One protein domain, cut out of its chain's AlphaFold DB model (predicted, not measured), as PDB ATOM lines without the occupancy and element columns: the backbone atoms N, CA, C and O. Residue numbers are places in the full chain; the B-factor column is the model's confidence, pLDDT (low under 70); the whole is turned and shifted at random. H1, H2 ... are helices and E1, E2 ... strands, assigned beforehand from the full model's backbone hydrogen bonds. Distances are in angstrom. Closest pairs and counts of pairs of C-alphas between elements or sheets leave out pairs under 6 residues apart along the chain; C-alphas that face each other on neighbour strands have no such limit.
ATOM      1  N   VAL A 152      -9.682 -16.290 -22.315       73.56
ATOM      2  CA  VAL A 152     -11.028 -16.459 -22.884       73.56
ATOM      3  C   VAL A 152     -11.536 -15.173 -23.543       73.56
ATOM      4  O   VAL A 152     -11.084 -14.075 -23.235       73.56
ATOM      5  N   THR A 153     -12.479 -15.300 -24.474       77.88
ATOM      6  CA  THR A 153     -13.219 -14.179 -25.079       77.88
ATOM      7  C   THR A 153     -14.648 -14.614 -25.412       77.88
ATOM      8  O   THR A 153     -15.003 -15.765 -25.174       77.88
ATOM      9  N   PHE A 154     -15.460 -13.717 -25.969       66.56
ATOM     10  CA  PHE A 154     -16.775 -14.056 -26.509       66.56
ATOM     11  C   PHE A 154     -16.719 -14.291 -28.025       66.56
ATOM     12  O   PHE A 154     -16.092 -13.523 -28.772       66.56
ATOM     13  N   ASP A 155     -17.375 -15.354 -28.488       67.31
ATOM     14  CA  ASP A 155     -17.635 -15.586 -29.912       67.31
ATOM     15  C   ASP A 155     -18.782 -14.696 -30.439       67.31
ATOM     16  O   ASP A 155     -19.253 -13.780 -29.762       67.31
ATOM     17  N   GLU A 156     -19.204 -14.914 -31.686       65.06
ATOM     18  CA  GLU A 156     -20.291 -14.141 -32.313       65.06
ATOM     19  C   GLU A 156     -21.670 -14.420 -31.690       65.06
ATOM     20  O   GLU A 156     -22.603 -13.640 -31.878       65.06
ATOM     21  N   GLN A 157     -21.804 -15.512 -30.934       64.44
ATOM     22  CA  GLN A 157     -23.013 -15.929 -30.230       64.44
ATOM     23  C   GLN A 157     -22.972 -15.563 -28.738       64.44
ATOM     24  O   GLN A 157     -23.867 -15.960 -27.992       64.44
ATOM     25  N   LEU A 158     -21.971 -14.780 -28.308       55.94
ATOM     26  CA  LEU A 158     -21.723 -14.394 -26.915       55.94
ATOM     27  C   LEU A 158     -21.408 -15.581 -25.989       55.94
ATOM     28  O   LEU A 158     -21.520 -15.465 -24.767       55.94
ATOM     29  N   ALA A 159     -20.989 -16.720 -26.543       61.91
ATOM     30  CA  ALA A 159     -20.484 -17.827 -25.749       61.91
ATOM     31  C   ALA A 159     -19.015 -17.590 -25.382       61.91
ATOM     32  O   ALA A 159     -18.230 -17.027 -26.147       61.91
ATOM     33  N   LEU A 160     -18.646 -18.016 -24.172       62.78
ATOM     34  CA  LEU A 160     -17.281 -17.898 -23.677       62.78
ATOM     35  C   LEU A 160     -16.400 -18.970 -24.333       62.78
ATOM     36  O   LEU A 160     -16.586 -20.161 -24.087       62.78
ATOM     37  N   VAL A 161     -15.419 -18.542 -25.128       74.88
ATOM     38  CA  VAL A 161     -14.522 -19.419 -25.888       74.88
ATOM     39  C   VAL A 161     -13.056 -19.236 -25.473       74.88
ATOM     40  O   VAL A 161     -12.619 -18.106 -25.232       74.88
ATOM     41  N   PRO A 162     -12.262 -20.321 -25.377       82.56
ATOM     42  CA  PRO A 162     -10.831 -20.230 -25.109       82.56
ATOM     43  C   PRO A 162     -10.069 -19.544 -26.244       82.56
ATOM     44  O   PRO A 162     -10.383 -19.713 -27.425       82.56
ATOM     45  N   ILE A 163      -9.007 -18.823 -25.891       85.19
ATOM     46  CA  ILE A 163      -8.134 -18.150 -26.852       85.19
ATOM     47  C   ILE A 163      -6.653 -18.392 -26.580       85.19
ATOM     48  O   ILE A 163      -6.225 -18.723 -25.475       85.19
ATOM     49  N   ARG A 164      -5.840 -18.157 -27.612       87.38
ATOM     50  CA  ARG A 164      -4.384 -18.040 -27.516       87.38
ATOM     51  C   ARG A 164      -3.905 -16.782 -28.222       87.38
ATOM     52  O   ARG A 164      -4.431 -16.409 -29.267       87.38
ATOM     53  N   PHE A 165      -2.849 -16.169 -27.696       88.62
ATOM     54  CA  PHE A 165      -2.207 -15.027 -28.341       88.62
ATOM     55  C   PHE A 165      -0.971 -15.448 -29.116       88.62
ATOM     56  O   PHE A 165      -0.032 -16.028 -28.567       88.62
ATOM     57  N   TRP A 166      -0.957 -15.116 -30.401       91.81
ATOM     58  CA  TRP A 166       0.218 -15.230 -31.252       91.81
ATOM     59  C   TRP A 166       0.745 -13.845 -31.590       91.81
ATOM     60  O   TRP A 166      -0.021 -12.912 -31.816       91.81
ATOM     61  N   TYR A 167       2.065 -13.719 -31.667       92.94
ATOM     62  CA  TYR A 167       2.711 -12.461 -32.009       92.94
ATOM     63  C   TYR A 167       3.415 -12.576 -33.350       92.94
ATOM     64  O   TYR A 167       4.035 -13.593 -33.661       92.94
ATOM     65  N   PHE A 168       3.332 -11.516 -34.143       95.12
ATOM     66  CA  PHE A 168       3.952 -11.433 -35.454       95.12
ATOM     67  C   PHE A 168       4.788 -10.171 -35.567       95.12
ATOM     68  O   PHE A 168       4.320  -9.077 -35.261       95.12
ATOM     69  N   VAL A 169       6.016 -10.313 -36.059       95.38
ATOM     70  CA  VAL A 169       6.891  -9.185 -36.380       95.38
ATOM     71  C   VAL A 169       6.857  -8.892 -37.876       95.38
ATOM     72  O   VAL A 169       6.925  -9.806 -38.704       95.38
ATOM     73  N   ARG A 170       6.779  -7.611 -38.248       95.56
ATOM     74  CA  ARG A 170       6.866  -7.192 -39.651       95.56
ATOM     75  C   ARG A 170       8.314  -7.272 -40.148       95.56
ATOM     76  O   ARG A 170       9.221  -6.684 -39.565       95.56
ATOM     77  N   ARG A 171       8.534  -7.969 -41.265       93.25
ATOM     78  CA  ARG A 171       9.839  -8.163 -41.936       93.25
ATOM     79  C   ARG A 171       9.882  -7.474 -43.304       93.25
ATOM     80  O   ARG A 171      10.381  -8.022 -44.290       93.25
ATOM     81  N   GLY A 172       9.320  -6.271 -43.373       86.50
ATOM     82  CA  GLY A 172       9.088  -5.525 -44.604       86.50
ATOM     83  C   GLY A 172       7.626  -5.549 -45.049       86.50
ATOM     84  O   GLY A 172       6.777  -6.231 -44.477       86.50
ATOM     85  N   ARG A 173       7.326  -4.774 -46.095       83.38
ATOM     86  CA  ARG A 173       5.954  -4.497 -46.543       83.38
ATOM     87  C   ARG A 173       5.166  -5.790 -46.808       83.38
ATOM     88  O   ARG A 173       5.510  -6.543 -47.719       83.38
ATOM     89  N   GLY A 174       4.122  -6.023 -46.010       83.31
ATOM     90  CA  GLY A 174       3.224  -7.178 -46.127       83.31
ATOM     91  C   GLY A 174       3.846  -8.534 -45.770       83.31
ATOM     92  O   GLY A 174       3.292  -9.562 -46.151       83.31
ATOM     93  N   LYS A 175       5.001  -8.569 -45.090       92.62
ATOM     94  CA  LYS A 175       5.638  -9.812 -44.635       92.62
ATOM     95  C   LYS A 175       5.655  -9.870 -43.119       92.62
ATOM     96  O   LYS A 175       6.214  -8.980 -42.484       92.62
ATOM     97  N   PHE A 176       5.103 -10.944 -42.575       95.31
ATOM     98  CA  PHE A 176       5.001 -11.174 -41.142       95.31
ATOM     99  C   PHE A 176       5.567 -12.540 -40.783       95.31
ATOM    100  O   PHE A 176       5.410 -13.507 -41.529       95.31
ATOM    101  N   GLU A 177       6.250 -12.591 -39.650       94.12
ATOM    102  CA  GLU A 177       6.886 -13.787 -39.112       94.12
ATOM    103  C   GLU A 177       6.407 -13.985 -37.676       94.12
ATOM    104  O   GLU A 177       6.411 -13.027 -36.901       94.12
ATOM    105  N   ARG A 178       5.976 -15.206 -37.331       93.50
ATOM    106  CA  ARG A 178       5.552 -15.527 -35.965       93.50
ATOM    107  C   ARG A 178       6.755 -15.464 -35.028       93.50
ATOM    108  O   ARG A 178       7.830 -15.963 -35.348       93.50
ATOM    109  N   VAL A 179       6.534 -14.888 -33.857       92.75
ATOM    110  CA  VAL A 179       7.472 -14.841 -32.740       92.75
ATOM    111  C   VAL A 179       6.732 -15.355 -31.509       92.75
ATOM    112  O   VAL A 179       5.543 -15.091 -31.334       92.75
ATOM    113  N   ASP A 180       7.400 -16.136 -30.668       89.56
ATOM    114  CA  ASP A 180       6.787 -16.640 -29.443       89.56
ATOM    115  C   ASP A 180       6.629 -15.529 -28.385       89.56
ATOM    116  O   ASP A 180       7.374 -14.543 -28.355       89.56
ATOM    117  N   ALA A 181       5.651 -15.698 -27.493       86.81
ATOM    118  CA  ALA A 181       5.322 -14.710 -26.465       86.81
ATOM    119  C   ALA A 181       6.496 -14.425 -25.513       86.81
ATOM    120  O   ALA A 181       6.671 -13.295 -25.054       86.81
ATOM    121  N   ARG A 182       7.339 -15.431 -25.237       88.44
ATOM    122  CA  ARG A 182       8.510 -15.272 -24.369       88.44
ATOM    123  C   ARG A 182       9.559 -14.384 -25.031       88.44
ATOM    124  O   ARG A 182      10.087 -13.503 -24.362       88.44
ATOM    125  N   THR A 183       9.814 -14.562 -26.322       91.44
ATOM    126  CA  THR A 183      10.706 -13.697 -27.099       91.44
ATOM    127  C   THR A 183      10.190 -12.261 -27.144       91.44
ATOM    128  O   THR A 183      10.979 -11.333 -26.971       91.44
ATOM    129  N   VAL A 184       8.877 -12.050 -27.302       90.25
ATOM    130  CA  VAL A 184       8.279 -10.704 -27.242       90.25
ATOM    131  C   VAL A 184       8.465 -10.074 -25.863       90.25
ATOM    132  O   VAL A 184       8.946  -8.948 -25.777       90.25
ATOM    133  N   ARG A 185       8.164 -10.805 -24.785       89.31
ATOM    134  CA  ARG A 185       8.370 -10.340 -23.405       89.31
ATOM    135  C   ARG A 185       9.837 -10.013 -23.125       89.31
ATOM    136  O   ARG A 185      10.160  -8.978 -22.554       89.31
ATOM    137  N   ASP A 186      10.748 -10.898 -23.510       90.81
ATOM    138  CA  ASP A 186      12.172 -10.691 -23.277       90.81
ATOM    139  C   ASP A 186      12.685  -9.510 -24.133       90.81
ATOM    140  O   ASP A 186      13.530  -8.746 -23.669       90.81
ATOM    141  N   PHE A 187      12.124  -9.276 -25.326       93.19
ATOM    142  CA  PHE A 187      12.396  -8.083 -26.135       93.19
ATOM    143  C   PHE A 187      11.893  -6.791 -25.481       93.19
ATOM    144  O   PHE A 187      12.667  -5.840 -25.384       93.19
ATOM    145  N   THR A 188      10.652  -6.741 -24.986       89.00
ATOM    146  CA  THR A 188      10.094  -5.534 -24.342       89.00
ATOM    147  C   THR A 188      10.797  -5.174 -23.031       89.00
ATOM    148  O   THR A 188      10.782  -4.013 -22.624       89.00
ATOM    149  N   LEU A 189      11.481  -6.137 -22.409       88.00
ATOM    150  CA  LEU A 189      12.351  -5.942 -21.245       88.00
ATOM    151  C   LEU A 189      13.820  -5.648 -21.609       88.00
ATOM    152  O   LEU A 189      14.671  -5.575 -20.725       88.00
ATOM    153  N   GLY A 190      14.160  -5.540 -22.898       89.69
ATOM    154  CA  GLY A 190      15.538  -5.320 -23.361       89.69
ATOM    155  C   GLY A 190      16.488  -6.506 -23.155       89.69
ATOM    156  O   GLY A 190      17.701  -6.344 -23.261       89.69
ATOM    157  N   LYS A 191      15.958  -7.699 -22.868       91.75
ATOM    158  CA  LYS A 191      16.710  -8.951 -22.656       91.75
ATOM    159  C   LYS A 191      16.930  -9.740 -23.948       91.75
ATOM    160  O   LYS A 191      17.797 -10.609 -23.993       91.75
ATOM    161  N   HIS A 192      16.154  -9.445 -24.989       94.44
ATOM    162  CA  HIS A 192      16.272 -10.046 -26.312       94.44
ATOM    163  C   HIS A 192      16.274  -8.964 -27.396       94.44
ATOM    164  O   HIS A 192      15.633  -7.927 -27.244       94.44
ATOM    165  N   ALA A 193      16.993  -9.193 -28.494       95.06
ATOM    166  CA  ALA A 193      17.051  -8.264 -29.619       95.06
ATOM    167  C   ALA A 193      16.210  -8.785 -30.785       95.06
ATOM    168  O   ALA A 193      16.381  -9.923 -31.218       95.06
ATOM    169  N   ILE A 194      15.345  -7.933 -31.332       95.00
ATOM    170  CA  ILE A 194      14.603  -8.223 -32.559       95.00
ATOM    171  C   ILE A 194      15.134  -7.285 -33.649       95.00
ATOM    172  O   ILE A 194      15.112  -6.068 -33.458       95.00
ATOM    173  N   PRO A 195      15.614  -7.806 -34.797       93.88
ATOM    174  CA  PRO A 195      16.117  -6.959 -35.874       93.88
ATOM    175  C   PRO A 195      15.045  -5.966 -36.354       93.88
ATOM    176  O   PRO A 195      13.949  -6.415 -36.713       93.88
ATOM    177  N   PRO A 196      15.335  -4.651 -36.380       93.81
ATOM    178  CA  PRO A 196      14.378  -3.652 -36.828       93.81
ATOM    179  C   PRO A 196      14.276  -3.604 -38.350       93.81
ATOM    180  O   PRO A 196      15.131  -4.104 -39.087       93.81
ATOM    181  N   GLU A 197      13.235  -2.936 -38.833       92.75
ATOM    182  CA  GLU A 197      13.168  -2.486 -40.215       92.75
ATOM    183  C   GLU A 197      14.176  -1.348 -40.473       92.75
ATOM    184  O   GLU A 197      14.856  -0.850 -39.574       92.75
ATOM    185  N   LYS A 198      14.303  -0.923 -41.737       90.56
ATOM    186  CA  LYS A 198      15.297   0.090 -42.150       90.56
ATOM    187  C   LYS A 198      15.141   1.442 -41.444       90.56
ATOM    188  O   LYS A 198      16.083   2.224 -41.427       90.56
ATOM    189  N   ASP A 199      13.960   1.720 -40.908       91.38
ATOM    190  CA  ASP A 199      13.627   2.925 -40.148       91.38
ATOM    191  C   ASP A 199      13.963   2.812 -38.646       91.38
ATOM    192  O   ASP A 199      13.723   3.753 -37.892       91.38
ATOM    193  N   GLY A 200      14.540   1.688 -38.205       91.94
ATOM    194  CA  GLY A 200      14.909   1.443 -36.809       91.94
ATOM    195  C   GLY A 200      13.741   1.003 -35.921       91.94
ATOM    196  O   GLY A 200      13.891   0.950 -34.696       91.94
ATOM    197  N   LEU A 201      12.585   0.693 -36.517       93.69
ATOM    198  CA  LEU A 201      11.388   0.261 -35.805       93.69
ATOM    199  C   LEU A 201      11.207  -1.256 -35.888       93.69
ATOM    200  O   LEU A 201      11.368  -1.870 -36.942       93.69
ATOM    201  N   VAL A 202      10.820  -1.851 -34.767       94.62
ATOM    202  CA  VAL A 202      10.256  -3.197 -34.694       94.62
ATOM    203  C   VAL A 202       8.747  -3.044 -34.607       94.62
ATOM    204  O   VAL A 202       8.234  -2.395 -33.699       94.62
ATOM    205  N   ARG A 203       8.041  -3.626 -35.573       94.69
ATOM    206  CA  ARG A 203       6.584  -3.583 -35.650       94.69
ATOM    207  C   ARG A 203       6.000  -4.935 -35.278       94.69
ATOM    208  O   ARG A 203       6.291  -5.917 -35.962       94.69
ATOM    209  N   LEU A 204       5.221  -4.975 -34.203       94.06
ATOM    210  CA  LEU A 204       4.606  -6.177 -33.647       94.06
ATOM    211  C   LEU A 204       3.087  -6.110 -33.769       94.06
ATOM    212  O   LEU A 204       2.489  -5.060 -33.553       94.06
ATOM    213  N   VAL A 205       2.477  -7.248 -34.073       94.19
ATOM    214  CA  VAL A 205       1.026  -7.421 -34.151       94.19
ATOM    215  C   VAL A 205       0.650  -8.638 -33.324       94.19
ATOM    216  O   VAL A 205       1.307  -9.675 -33.422       94.19
ATOM    217  N   GLN A 206      -0.396  -8.506 -32.520       92.00
ATOM    218  CA  GLN A 206      -0.997  -9.610 -31.784       92.00
ATOM    219  C   GLN A 206      -2.184 -10.159 -32.578       92.00
ATOM    220  O   GLN A 206      -2.997  -9.405 -33.113       92.00
ATOM    221  N   VAL A 207      -2.258 -11.481 -32.655       91.94
ATOM    222  CA  VAL A 207      -3.353 -12.232 -33.260       91.94
ATOM    223  C   VAL A 207      -3.977 -13.077 -32.164       91.94
ATOM    224  O   VAL A 207      -3.293 -13.887 -31.535       91.94
ATOM    225  N   THR A 208      -5.266 -12.877 -31.936       90.50
ATOM    226  CA  THR A 208      -6.075 -13.700 -31.043       90.50
ATOM    227  C   THR A 208      -6.587 -14.888 -31.839       90.50
ATOM    228  O   THR A 208      -7.295 -14.716 -32.827       90.50
ATOM    229  N   VAL A 209      -6.210 -16.091 -31.430       89.62
ATOM    230  CA  VAL A 209      -6.660 -17.347 -32.029       89.62
ATOM    231  C   VAL A 209      -7.737 -17.931 -31.130       89.62
ATOM    232  O   VAL A 209      -7.461 -18.191 -29.961       89.62
ATOM    233  N   ILE A 210      -8.938 -18.122 -31.664       87.31
ATOM    234  CA  ILE A 210     -10.057 -18.760 -30.969       87.31
ATOM    235  C   ILE A 210      -9.919 -20.272 -31.121       87.31
ATOM    236  O   ILE A 210      -9.662 -20.770 -32.220       87.31
ATOM    237  N   ILE A 211     -10.056 -20.981 -30.004       83.88
ATOM    238  CA  ILE A 211      -9.910 -22.431 -29.928       83.88
ATOM    239  C   ILE A 211     -11.284 -23.050 -29.671       83.88
ATOM    240  O   ILE A 211     -11.864 -22.844 -28.608       83.88
ATOM    241  N   GLU A 212     -11.773 -23.852 -30.611       80.06
ATOM    242  CA  GLU A 212     -13.011 -24.623 -30.472       80.06
ATOM    243  C   GLU A 212     -12.675 -26.106 -30.568       80.06
ATOM    244  O   GLU A 212     -11.841 -26.511 -31.371       80.06
ATOM    245  N   GLU A 213     -13.263 -26.918 -29.688       80.62
ATOM    246  CA  GLU A 213     -13.001 -28.368 -29.622       80.62
ATOM    247  C   GLU A 213     -11.503 -28.748 -29.518       80.62
ATOM    248  O   GLU A 213     -11.107 -29.875 -29.803       80.62
ATOM    249  N   GLY A 214     -10.659 -27.822 -29.045       75.06
ATOM    250  CA  GLY A 214      -9.210 -28.011 -28.916       75.06
ATOM    251  C   GLY A 214      -8.394 -27.624 -30.155       75.06
ATOM    252  O   GLY A 214      -7.167 -27.701 -30.102       75.06
ATOM    253  N   GLU A 215      -9.029 -27.156 -31.230       79.50
ATOM    254  CA  GLU A 215      -8.376 -26.746 -32.475       79.50
ATOM    255  C   GLU A 215      -8.590 -25.247 -32.775       79.50
ATOM    256  O   GLU A 215      -9.589 -24.661 -32.354       79.50
ATOM    257  N   PRO A 216      -7.667 -24.578 -33.494       84.25
ATOM    258  CA  PRO A 216      -7.900 -23.226 -33.999       84.25
ATOM    259  C   PRO A 216      -9.113 -23.185 -34.933       84.25
ATOM    260  O   PRO A 216      -9.071 -23.764 -36.016       84.25
ATOM    261  N   SER A 217     -10.155 -22.454 -34.543       83.44
ATOM    262  CA  SER A 217     -11.366 -22.284 -35.358       83.44
ATOM    263  C   SER A 217     -11.334 -20.977 -36.147       83.44
ATOM    264  O   SER A 217     -11.492 -20.956 -37.369       83.44
ATOM    265  N   SER A 218     -11.030 -19.870 -35.469       86.62
ATOM    266  CA  SER A 218     -10.991 -18.544 -36.086       86.62
ATOM    267  C   SER A 218      -9.894 -17.664 -35.489       86.62
ATOM    268  O   SER A 218      -9.248 -17.998 -34.493       86.62
ATOM    269  N   MET A 219      -9.618 -16.541 -36.152       90.06
ATOM    270  CA  MET A 219      -8.567 -15.607 -35.758       90.06
ATOM    271  C   MET A 219      -9.072 -14.174 -35.843       90.06
ATOM    272  O   MET A 219      -9.689 -13.778 -36.829       90.06
ATOM    273  N   ARG A 220      -8.737 -13.379 -34.829       88.00
ATOM    274  CA  ARG A 220      -8.974 -11.937 -34.778       88.00
ATOM    275  C   ARG A 220      -7.628 -11.219 -34.723       88.00
ATOM    276  O   ARG A 220      -6.739 -11.598 -33.963       88.00
ATOM    277  N   VAL A 221      -7.464 -10.185 -35.539       88.31
ATOM    278  CA  VAL A 221      -6.276  -9.320 -35.527       88.31
ATOM    279  C   VAL A 221      -6.714  -7.954 -35.038       88.31
ATOM    280  O   VAL A 221      -7.697  -7.421 -35.546       88.31
ATOM    281  N   SER A 222      -5.995  -7.390 -34.068       80.94
ATOM    282  CA  SER A 222      -6.253  -6.011 -33.656       80.94
ATOM    283  C   SER A 222      -5.969  -5.058 -34.819       80.94
ATOM    284  O   SER A 222      -4.964  -5.201 -35.518       80.94
ATOM    285  N   GLU A 223      -6.820  -4.047 -34.996       82.69
ATOM    286  CA  GLU A 223      -6.590  -2.953 -35.953       82.69
ATOM    287  C   GLU A 223      -5.316  -2.163 -35.631       82.69
ATOM    288  O   GLU A 223      -4.781  -1.442 -36.478       82.69
ATOM    289  N   THR A 224      -4.789  -2.322 -34.412       87.56
ATOM    290  CA  THR A 224      -3.567  -1.662 -33.978       87.56
ATOM    291  C   THR A 224      -2.533  -2.632 -33.425       87.56
ATOM    292  O   THR A 224      -2.838  -3.555 -32.679       87.56
ATOM    293  N   GLY A 225      -1.278  -2.395 -33.788       89.62
ATOM    294  CA  GLY A 225      -0.105  -3.074 -33.263       89.62
ATOM    295  C   GLY A 225       0.817  -2.100 -32.540       89.62
ATOM    296  O   GLY A 225       0.450  -0.967 -32.225       89.62
ATOM    297  N   TYR A 226       2.054  -2.536 -32.329       91.38
ATOM    298  CA  TYR A 226       3.087  -1.768 -31.644       91.38
ATOM    299  C   TYR A 226       4.233  -1.438 -32.600       91.38
ATOM    300  O   TYR A 226       4.764  -2.330 -33.258       91.38
ATOM    301  N   GLN A 227       4.656  -0.178 -32.650       92.94
ATOM    302  CA  GLN A 227       5.882   0.280 -33.302       92.94
ATOM    303  C   GLN A 227       6.908   0.717 -32.252       92.94
ATOM    304  O   GLN A 227       6.837   1.789 -31.652       92.94
ATOM    305  N   LEU A 228       7.899  -0.137 -32.025       92.50
ATOM    306  CA  LEU A 228       8.877   0.021 -30.957       92.50
ATOM    307  C   LEU A 228      10.230   0.413 -31.545       92.50
ATOM    308  O   LEU A 228      10.759  -0.255 -32.433       92.50
ATOM    309  N   ARG A 229      10.797   1.519 -31.058       92.94
ATOM    310  CA  ARG A 229      12.102   1.998 -31.511       92.94
ATOM    311  C   ARG A 229      13.211   1.170 -30.874       92.94
ATOM    312  O   ARG A 229      13.161   0.832 -29.693       92.94
ATOM    313  N   THR A 230      14.228   0.866 -31.666       93.44
ATOM    314  CA  THR A 230      15.382   0.078 -31.228       93.44
ATOM    315  C   THR A 230      16.689   0.795 -31.537       93.44
ATOM    316  O   THR A 230      16.740   1.706 -32.368       93.44
ATOM    317  N   GLY A 231      17.756   0.396 -30.848       90.19
ATOM    318  CA  GLY A 231      19.119   0.720 -31.250       90.19
ATOM    319  C   GLY A 231      19.554  -0.068 -32.498       90.19
ATOM    320  O   GLY A 231      18.864  -0.990 -32.931       90.19
ATOM    321  N   PRO A 232      20.742   0.222 -33.061       86.69
ATOM    322  CA  PRO A 232      21.254  -0.464 -34.257       86.69
ATOM    323  C   PRO A 232      21.410  -1.984 -34.105       86.69
ATOM    324  O   PRO A 232      21.450  -2.710 -35.093       86.69
ATOM    325  N   ASN A 233      21.514  -2.466 -32.865       87.56
ATOM    326  CA  ASN A 233      21.615  -3.879 -32.513       87.56
ATOM    327  C   ASN A 233      20.246  -4.573 -32.354       87.56
ATOM    328  O   ASN A 233      20.214  -5.745 -31.993       87.56
ATOM    329  N   GLY A 234      19.129  -3.866 -32.569       89.25
ATOM    330  CA  GLY A 234      17.771  -4.392 -32.401       89.25
ATOM    331  C   GLY A 234      17.308  -4.537 -30.951       89.25
ATOM    332  O   GLY A 234      16.288  -5.168 -30.693       89.25
ATOM    333  N   THR A 235      18.036  -3.967 -29.988       93.62
ATOM    334  CA  THR A 235      17.562  -3.858 -28.599       93.62
ATOM    335  C   THR A 235      16.620  -2.666 -28.475       93.62
ATOM    336  O   THR A 235      16.922  -1.588 -28.991       93.62
ATOM    337  N   ILE A 236      15.483  -2.849 -27.807       92.31
ATOM    338  CA  ILE A 236      14.523  -1.773 -27.547       92.31
ATOM    339  C   ILE A 236      15.180  -0.625 -26.767       92.31
ATOM    340  O   ILE A 236      16.008  -0.849 -25.881       92.31
ATOM    341  N   ILE A 237      14.845   0.614 -27.122       89.06
ATOM    342  CA  ILE A 237      15.352   1.777 -26.389       89.06
ATOM    343  C   ILE A 237      14.654   1.906 -25.036       89.06
ATOM    344  O   ILE A 237      13.484   1.554 -24.897       89.06
ATOM    345  N   GLU A 238      15.357   2.467 -24.057       84.88
ATOM    346  CA  GLU A 238      14.866   2.627 -22.686       84.88
ATOM    347  C   GLU A 238      13.467   3.265 -22.586       84.88
ATOM    348  O   GLU A 238      12.620   2.662 -21.934       84.88
ATOM    349  N   PRO A 239      13.127   4.355 -23.307       81.88
ATOM    350  CA  PRO A 239      11.792   4.955 -23.212       81.88
ATOM    351  C   PRO A 239      10.630   4.042 -23.631       81.88
ATOM    352  O   PRO A 239       9.483   4.318 -23.292       81.88
ATOM    353  N   HIS A 240      10.901   2.988 -24.407       81.62
ATOM    354  CA  HIS A 240       9.888   2.045 -24.890       81.62
ATOM    355  C   HIS A 240       9.938   0.704 -24.139       81.62
ATOM    356  O   HIS A 240       9.155  -0.193 -24.454       81.62
ATOM    357  N   ARG A 241      10.845   0.537 -23.167       82.44
ATOM    358  CA  ARG A 241      10.900  -0.673 -22.343       82.44
ATOM    359  C   ARG A 241       9.700  -0.748 -21.407       82.44
ATOM    360  O   ARG A 241       9.261   0.262 -20.856       82.44
ATOM    361  N   ALA A 242       9.219  -1.967 -21.186       76.50
ATOM    362  CA  ALA A 242       8.114  -2.224 -20.269       76.50
ATOM    363  C   ALA A 242       8.479  -1.905 -18.807       76.50
ATOM    364  O   ALA A 242       7.610  -1.503 -18.045       76.50
ATOM    365  N   ASP A 243       9.758  -2.020 -18.435       77.38
ATOM    366  CA  ASP A 243      10.265  -1.856 -17.067       77.38
ATOM    367  C   ASP A 243      10.938  -0.501 -16.788       77.38
ATOM    368  O   ASP A 243      11.474  -0.294 -15.702       77.38
ATOM    369  N   ALA A 244      10.933   0.432 -17.745       67.31
ATOM    370  CA  ALA A 244      11.587   1.733 -17.571       67.31
ATOM    371  C   ALA A 244      10.837   2.685 -16.621       67.31
ATOM    372  O   ALA A 244      11.424   3.654 -16.147       67.31
ATOM    373  N   PHE A 245       9.559   2.415 -16.341       62.81
ATOM    374  CA  PHE A 245       8.707   3.252 -15.498       62.81
ATOM    375  C   PHE A 245       7.842   2.341 -14.619       62.81
ATOM    376  O   PHE A 245       6.861   1.798 -15.127       62.81
ATOM    377  N   PRO A 246       8.227   2.094 -13.355       57.16
ATOM    378  CA  PRO A 246       7.393   1.327 -12.435       57.16
ATOM    379  C   PRO A 246       6.052   2.041 -12.214       57.16
ATOM    380  O   PRO A 246       5.988   3.269 -12.264       57.16
ATOM    381  N   GLU A 247       4.992   1.260 -12.011       54.66
ATOM    382  CA  GLU A 247       3.666   1.770 -11.658       54.66
ATOM    383  C   GLU A 247       3.729   2.510 -10.313       54.66
ATOM    384  O   GLU A 247       4.464   2.103  -9.408       54.66
ATOM    385  N   ASP A 248       2.986   3.612 -10.193       50.22
ATOM    386  CA  ASP A 248       2.846   4.334  -8.927       50.22
ATOM    387  C   ASP A 248       2.173   3.407  -7.888       50.22
ATOM    388  O   ASP A 248       1.376   2.541  -8.252       50.22
ATOM    389  N   GLU A 249       2.445   3.588  -6.585       47.72
ATOM    390  CA  GLU A 249       1.920   2.735  -5.487       47.72
ATOM    391  C   GLU A 249       0.379   2.583  -5.473       47.72
ATOM    392  O   GLU A 249      -0.148   1.698  -4.804       47.72
ATOM    393  N   ALA A 250      -0.342   3.422  -6.225       54.09
ATOM    394  CA  ALA A 250      -1.795   3.423  -6.359       54.09
ATOM    395  C   ALA A 250      -2.352   2.510  -7.476       54.09
ATOM    396  O   ALA A 250      -3.560   2.520  -7.697       54.09
ATOM    397  N   GLY A 251      -1.521   1.757  -8.211       48.47
ATOM    398  CA  GLY A 251      -1.986   0.779  -9.215       48.47
ATOM    399  C   GLY A 251      -2.734   1.373 -10.420       48.47
ATOM    400  O   GLY A 251      -3.288   0.639 -11.234       48.47
ATOM    401  N   THR A 252      -2.759   2.698 -10.557       47.28
ATOM    402  CA  THR A 252      -3.302   3.400 -11.722       47.28
ATOM    403  C   THR A 252      -2.194   3.579 -12.754       47.28
ATOM    404  O   THR A 252      -1.106   4.064 -12.441       47.28
ATOM    405  N   ALA A 253      -2.457   3.199 -14.008       52.53
ATOM    406  CA  ALA A 253      -1.536   3.482 -15.102       52.53
ATOM    407  C   ALA A 253      -1.374   5.006 -15.218       52.53
ATOM    408  O   ALA A 253      -2.309   5.708 -15.603       52.53
ATOM    409  N   SER A 254      -0.198   5.531 -14.859       58.44
ATOM    410  CA  SER A 254       0.054   6.973 -14.900       58.44
ATOM    411  C   SER A 254      -0.276   7.531 -16.293       58.44
ATOM    412  O   SER A 254      -0.064   6.867 -17.311       58.44
ATOM    413  N   LEU A 255      -0.755   8.779 -16.380       57.16
ATOM    414  CA  LEU A 255      -1.003   9.483 -17.657       57.16
ATOM    415  C   LEU A 255       0.179   9.375 -18.642       57.16
ATOM    416  O   LEU A 255       0.010   9.445 -19.860       57.16
ATOM    417  N   PHE A 256       1.388   9.199 -18.109       56.22
ATOM    418  CA  PHE A 256       2.597   8.932 -18.870       56.22
ATOM    419  C   PHE A 256       2.593   7.545 -19.539       56.22
ATOM    420  O   PHE A 256       2.902   7.451 -20.727       56.22
ATOM    421  N   ALA A 257       2.214   6.483 -18.823       59.56
ATOM    422  CA  ALA A 257       2.088   5.131 -19.368       59.56
ATOM    423  C   ALA A 257       1.020   5.055 -20.474       59.56
ATOM    424  O   ALA A 257       1.277   4.455 -21.521       59.56
ATOM    425  N   VAL A 258      -0.118   5.738 -20.293       62.06
ATOM    426  CA  VAL A 258      -1.179   5.850 -21.311       62.06
ATOM    427  C   VAL A 258      -0.649   6.531 -22.576       62.06
ATOM    428  O   VAL A 258      -0.658   5.932 -23.651       62.06
ATOM    429  N   ARG A 259      -0.067   7.732 -22.450       62.56
ATOM    430  CA  ARG A 259       0.509   8.470 -23.592       62.56
ATOM    431  C   ARG A 259       1.657   7.731 -24.274       62.56
ATOM    432  O   ARG A 259       1.834   7.841 -25.486       62.56
ATOM    433  N   ARG A 260       2.461   6.975 -23.523       68.88
ATOM    434  CA  ARG A 260       3.516   6.119 -24.084       68.88
ATOM    435  C   ARG A 260       2.906   5.011 -24.937       68.88
ATOM    436  O   ARG A 260       3.377   4.794 -26.051       68.88
ATOM    437  N   ASN A 261       1.884   4.323 -24.426       68.75
ATOM    438  CA  ASN A 261       1.203   3.249 -25.148       68.75
ATOM    439  C   ASN A 261       0.535   3.781 -26.432       68.75
ATOM    440  O   ASN A 261       0.645   3.146 -27.479       68.75
ATOM    441  N   GLU A 262      -0.039   4.988 -26.396       72.31
ATOM    442  CA  GLU A 262      -0.519   5.692 -27.596       72.31
ATOM    443  C   GLU A 262       0.614   6.013 -28.581       72.31
ATOM    444  O   GLU A 262       0.488   5.767 -29.779       72.31
ATOM    445  N   ALA A 263       1.752   6.521 -28.097       76.06
ATOM    446  CA  ALA A 263       2.877   6.920 -28.947       76.06
ATOM    447  C   ALA A 263       3.535   5.742 -29.689       76.06
ATOM    448  O   ALA A 263       4.146   5.933 -30.744       76.06
ATOM    449  N   VAL A 264       3.420   4.527 -29.149       84.31
ATOM    450  CA  VAL A 264       3.897   3.299 -29.799       84.31
ATOM    451  C   VAL A 264       2.807   2.590 -30.592       84.31
ATOM    452  O   VAL A 264       3.090   1.553 -31.186       84.31
ATOM    453  N   ARG A 265       1.582   3.121 -30.642       87.25
ATOM    454  CA  ARG A 265       0.496   2.527 -31.417       87.25
ATOM    455  C   ARG A 265       0.806   2.640 -32.905       87.25
ATOM    456  O   ARG A 265       1.283   3.665 -33.398       87.25
ATOM    457  N   TRP A 266       0.575   1.553 -33.620       90.69
ATOM    458  CA  TRP A 266       0.710   1.484 -35.065       90.69
ATOM    459  C   TRP A 266      -0.611   1.010 -35.653       90.69
ATOM    460  O   TRP A 266      -1.007  -0.125 -35.421       90.69
ATOM    461  N   GLU A 267      -1.285   1.874 -36.406       91.56
ATOM    462  CA  GLU A 267      -2.496   1.512 -37.144       91.56
ATOM    463  C   GLU A 267      -2.137   0.630 -38.344       91.56
ATOM    464  O   GLU A 267      -1.296   0.994 -39.178       91.56
ATOM    465  N   LEU A 268      -2.750  -0.550 -38.412       90.94
ATOM    466  CA  LEU A 268      -2.555  -1.470 -39.521       90.94
ATOM    467  C   LEU A 268      -3.457  -1.070 -40.683       90.94
ATOM    468  O   LEU A 268      -4.635  -0.777 -40.519       90.94
ATOM    469  N   THR A 269      -2.919  -1.140 -41.896       92.69
ATOM    470  CA  THR A 269      -3.751  -1.054 -43.104       92.69
ATOM    471  C   THR A 269      -4.498  -2.370 -43.353       92.69
ATOM    472  O   THR A 269      -3.988  -3.439 -43.014       92.69
ATOM    473  N   ASP A 270      -5.629  -2.346 -44.069       91.94
ATOM    474  CA  ASP A 270      -6.354  -3.566 -44.486       91.94
ATOM    475  C   ASP A 270      -5.451  -4.604 -45.168       91.94
ATOM    476  O   ASP A 270      -5.613  -5.818 -45.018       91.94
ATOM    477  N   ALA A 271      -4.479  -4.130 -45.951       92.75
ATOM    478  CA  ALA A 271      -3.510  -4.982 -46.628       92.75
ATOM    479  C   ALA A 271      -2.566  -5.685 -45.640       92.75
ATOM    480  O   ALA A 271      -2.158  -6.822 -45.879       92.75
ATOM    481  N   GLU A 272      -2.214  -5.023 -44.540       93.44
ATOM    482  CA  GLU A 272      -1.388  -5.585 -43.476       93.44
ATOM    483  C   GLU A 272      -2.180  -6.548 -42.602       93.44
ATOM    484  O   GLU A 272      -1.675  -7.637 -42.346       93.44
ATOM    485  N   ILE A 273      -3.432  -6.226 -42.260       93.06
ATOM    486  CA  ILE A 273      -4.342  -7.144 -41.557       93.06
ATOM    487  C   ILE A 273      -4.470  -8.456 -42.344       93.06
ATOM    488  O   ILE A 273      -4.204  -9.537 -41.814       93.06
ATOM    489  N   LYS A 274      -4.760  -8.375 -43.651       93.44
ATOM    490  CA  LYS A 274      -4.830  -9.556 -44.533       93.44
ATOM    491  C   LYS A 274      -3.511 -10.327 -44.600       93.44
ATOM    492  O   LYS A 274      -3.512 -11.555 -44.675       93.44
ATOM    493  N   ALA A 275      -2.375  -9.631 -44.595       94.25
ATOM    494  CA  ALA A 275      -1.064 -10.272 -44.638       94.25
ATOM    495  C   ALA A 275      -0.713 -10.994 -43.325       94.25
ATOM    496  O   ALA A 275      -0.123 -12.074 -43.380       94.25
ATOM    497  N   VAL A 276      -1.086 -10.430 -42.171       94.06
ATOM    498  CA  VAL A 276      -0.925 -11.064 -40.853       94.06
ATOM    499  C   VAL A 276      -1.806 -12.304 -40.749       94.06
ATOM    500  O   VAL A 276      -1.293 -13.367 -40.412       94.06
ATOM    501  N   LEU A 277      -3.089 -12.203 -41.118       93.25
ATOM    502  CA  LEU A 277      -4.013 -13.343 -41.130       93.25
ATOM    503  C   LEU A 277      -3.472 -14.492 -41.981       93.25
ATOM    504  O   LEU A 277      -3.354 -15.616 -41.505       93.25
ATOM    505  N   LYS A 278      -3.008 -14.194 -43.199       93.31
ATOM    506  CA  LYS A 278      -2.398 -15.199 -44.078       93.31
ATOM    507  C   LYS A 278      -1.140 -15.836 -43.476       93.31
ATOM    508  O   LYS A 278      -0.862 -17.014 -43.710       93.31
ATOM    509  N   ALA A 279      -0.335 -15.066 -42.742       92.62
ATOM    510  CA  ALA A 279       0.830 -15.602 -42.043       92.62
ATOM    511  C   ALA A 279       0.413 -16.526 -40.889       92.62
ATOM    512  O   ALA A 279       1.029 -17.576 -40.718       92.62
ATOM    513  N   ALA A 280      -0.641 -16.179 -40.151       91.31
ATOM    514  CA  ALA A 280      -1.188 -16.992 -39.070       91.31
ATOM    515  C   ALA A 280      -1.830 -18.293 -39.580       91.31
ATOM    516  O   ALA A 280      -1.473 -19.368 -39.100       91.31
ATOM    517  N   GLU A 281      -2.647 -18.233 -40.635       90.62
ATOM    518  CA  GLU A 281      -3.194 -19.415 -41.322       90.62
ATOM    519  C   GLU A 281      -2.089 -20.373 -41.770       90.62
ATOM    520  O   GLU A 281      -2.203 -21.593 -41.641       90.62
ATOM    521  N   LYS A 282      -0.980 -19.836 -42.293       89.38
ATOM    522  CA  LYS A 282       0.155 -20.666 -42.695       89.38
ATOM    523  C   LYS A 282       0.722 -21.443 -41.507       89.38
ATOM    524  O   LYS A 282       1.056 -22.610 -41.686       89.38
ATOM    525  N   VAL A 283       0.833 -20.821 -40.332       85.88
ATOM    526  CA  VAL A 283       1.353 -21.479 -39.124       85.88
ATOM    527  C   VAL A 283       0.443 -22.627 -38.691       85.88
ATOM    528  O   VAL A 283       0.954 -23.725 -38.499       85.88
ATOM    529  N   ILE A 284      -0.880 -22.414 -38.653       83.69
ATOM    530  CA  ILE A 284      -1.865 -23.478 -38.364       83.69
ATOM    531  C   ILE A 284      -1.643 -24.681 -39.294       83.69
ATOM    532  O   ILE A 284      -1.583 -25.822 -38.850       83.69
ATOM    533  N   ASN A 285      -1.433 -24.420 -40.586       78.94
ATOM    534  CA  ASN A 285      -1.271 -25.468 -41.594       78.94
ATOM    535  C   ASN A 285       0.099 -26.172 -41.592       78.94
ATOM    536  O   ASN A 285       0.246 -27.191 -42.268       78.94
ATOM    537  N   THR A 286       1.125 -25.629 -40.927       74.12
ATOM    538  CA  THR A 286       2.503 -26.158 -41.020       74.12
ATOM    539  C   THR A 286       3.118 -26.610 -39.704       74.12
ATOM    540  O   THR A 286       4.086 -27.366 -39.759       74.12
ATOM    541  N   ASP A 287       2.580 -26.215 -38.548       61.22
ATOM    542  CA  ASP A 287       3.190 -26.528 -37.255       61.22
ATOM    543  C   ASP A 287       2.147 -26.812 -36.161       61.22
ATOM    544  O   ASP A 287       1.716 -25.923 -35.427       61.22
ATOM    545  N   TRP A 288       1.767 -28.088 -36.036       51.56
ATOM    546  CA  TRP A 288       0.853 -28.574 -34.994       51.56
ATOM    547  C   TRP A 288       1.446 -28.468 -33.580       51.56
ATOM    548  O   TRP A 288       0.693 -28.360 -32.620       51.56
ATOM    549  N   SER A 289       2.779 -28.430 -33.431       53.59
ATOM    550  CA  SER A 289       3.433 -28.254 -32.120       53.59
ATOM    551  C   SER A 289       3.269 -26.841 -31.557       53.59
ATOM    552  O   SER A 289       3.470 -26.600 -30.373       53.59
ATOM    553  N   ALA A 290       2.837 -25.901 -32.397       50.50
ATOM    554  CA  ALA A 290       2.572 -24.524 -32.020       50.50
ATOM    555  C   ALA A 290       1.183 -24.317 -31.366       50.50
ATOM    556  O   ALA A 290       0.823 -23.164 -31.077       50.50
ATOM    557  N   LEU A 291       0.434 -25.420 -31.185       50.47
ATOM    558  CA  LEU A 291      -0.860 -25.559 -30.502       50.47
ATOM    559  C   LEU A 291      -0.756 -26.180 -29.101       50.47
ATOM    560  O   LEU A 291      -1.763 -26.199 -28.396       50.47
ATOM    561  N   GLU A 292       0.420 -26.656 -28.684       46.00
ATOM    562  CA  GLU A 292       0.712 -26.997 -27.281       46.00
ATOM    563  C   GLU A 292       1.163 -25.743 -26.534       46.00
ATOM    564  O   GLU A 292       0.473 -25.397 -25.549       46.00
TER     565      GLU A 292
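What this domain is: This is residues 152 to 292 of the 292 residues of an uncharacterized protein of Myxococcales bacterium (UniProt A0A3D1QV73). A strongly twisted sheet, with the long strands E2 and E4 side by side, curls round the long helix H3 on one face, while the short helix H1 is over E4 on the opposite face. Residues 248 to 253, in the long link before H2, stick out from this body, and H2 and H4 only graze the sheet. The printed part has 141 residues, with four named helices and seven named strands in the order E1 E2 E3 H1 E4 E5 E6 H2 E7 H3 H4; the class is mixed. The sheet is branched, with antiparallel neighbour pairs. The whole is compact, with a radius of gyration of the C-alphas of 16.2 A and spans of 41 by 39 by 28 A.

Where its parts are: Find C-alpha 201 at (11.388, 0.261, -35.805); from there E4 runs 35.3 A to residue 212. E2, residues 160 to 170, measures 30.9 A. The other strands are E1, residues 152 to 154, E3, 176 to 179, E5, 215 to 221 and 17.8 A long, E6, 224 to 229 and 16.3 A, and E7, 265 to 267. H3 begins at C-alpha 270, at (-6.354, -3.566, -44.486), and runs 24.5 A to residue 286. Look for H1 at residues 181 to 188, H2 at 255 to 263, and H4 at 288 to 291, where C-alpha 291 is at (-0.860, -25.559, -30.502).

How they stand to each other: Start at E2 and E4, antiparallel at 155 degrees, with N 168 and O 205 2.8 A apart. On the other side of E2 from E4 lie E1 (N 161 and O 153, 2.8 A) and E3 (N 179 and O 167, 2.8 A); E1 E2 E3 form a meander, each strand the antiparallel neighbour of the one before. On the other side of E4 from E2 lie E5, its hairpin partner (N 208 and O 220, 2.8 A), and E6 (N 204 and O 226, 2.8 A). E5 runs on into E6 at 70 degrees, and E7 is beside E6 (N 225 and O 266, 2.8 A). The closest C-alphas of E3 and H3 are those of Phe 176 and Val 276, 5.9 A apart. H1 runs along E4 at 25 degrees on the local plane, at a height over the sheet of 9.3 A. In H1, H2 and H3 every O i to N i+4 pair is within hydrogen-bond range; H4 is too short for one.

The domain as a whole: The C-alphas farthest apart, of Gln 157 and Pro 232, are separated by 47.1 A. The printed part has no cut. The links H1 to E4 and E6 to H2 are long. Look for pLDDT under 70 at residues 154 to 160, 244 to 261 and 287 to 292; the mean of the printed part is 81.8.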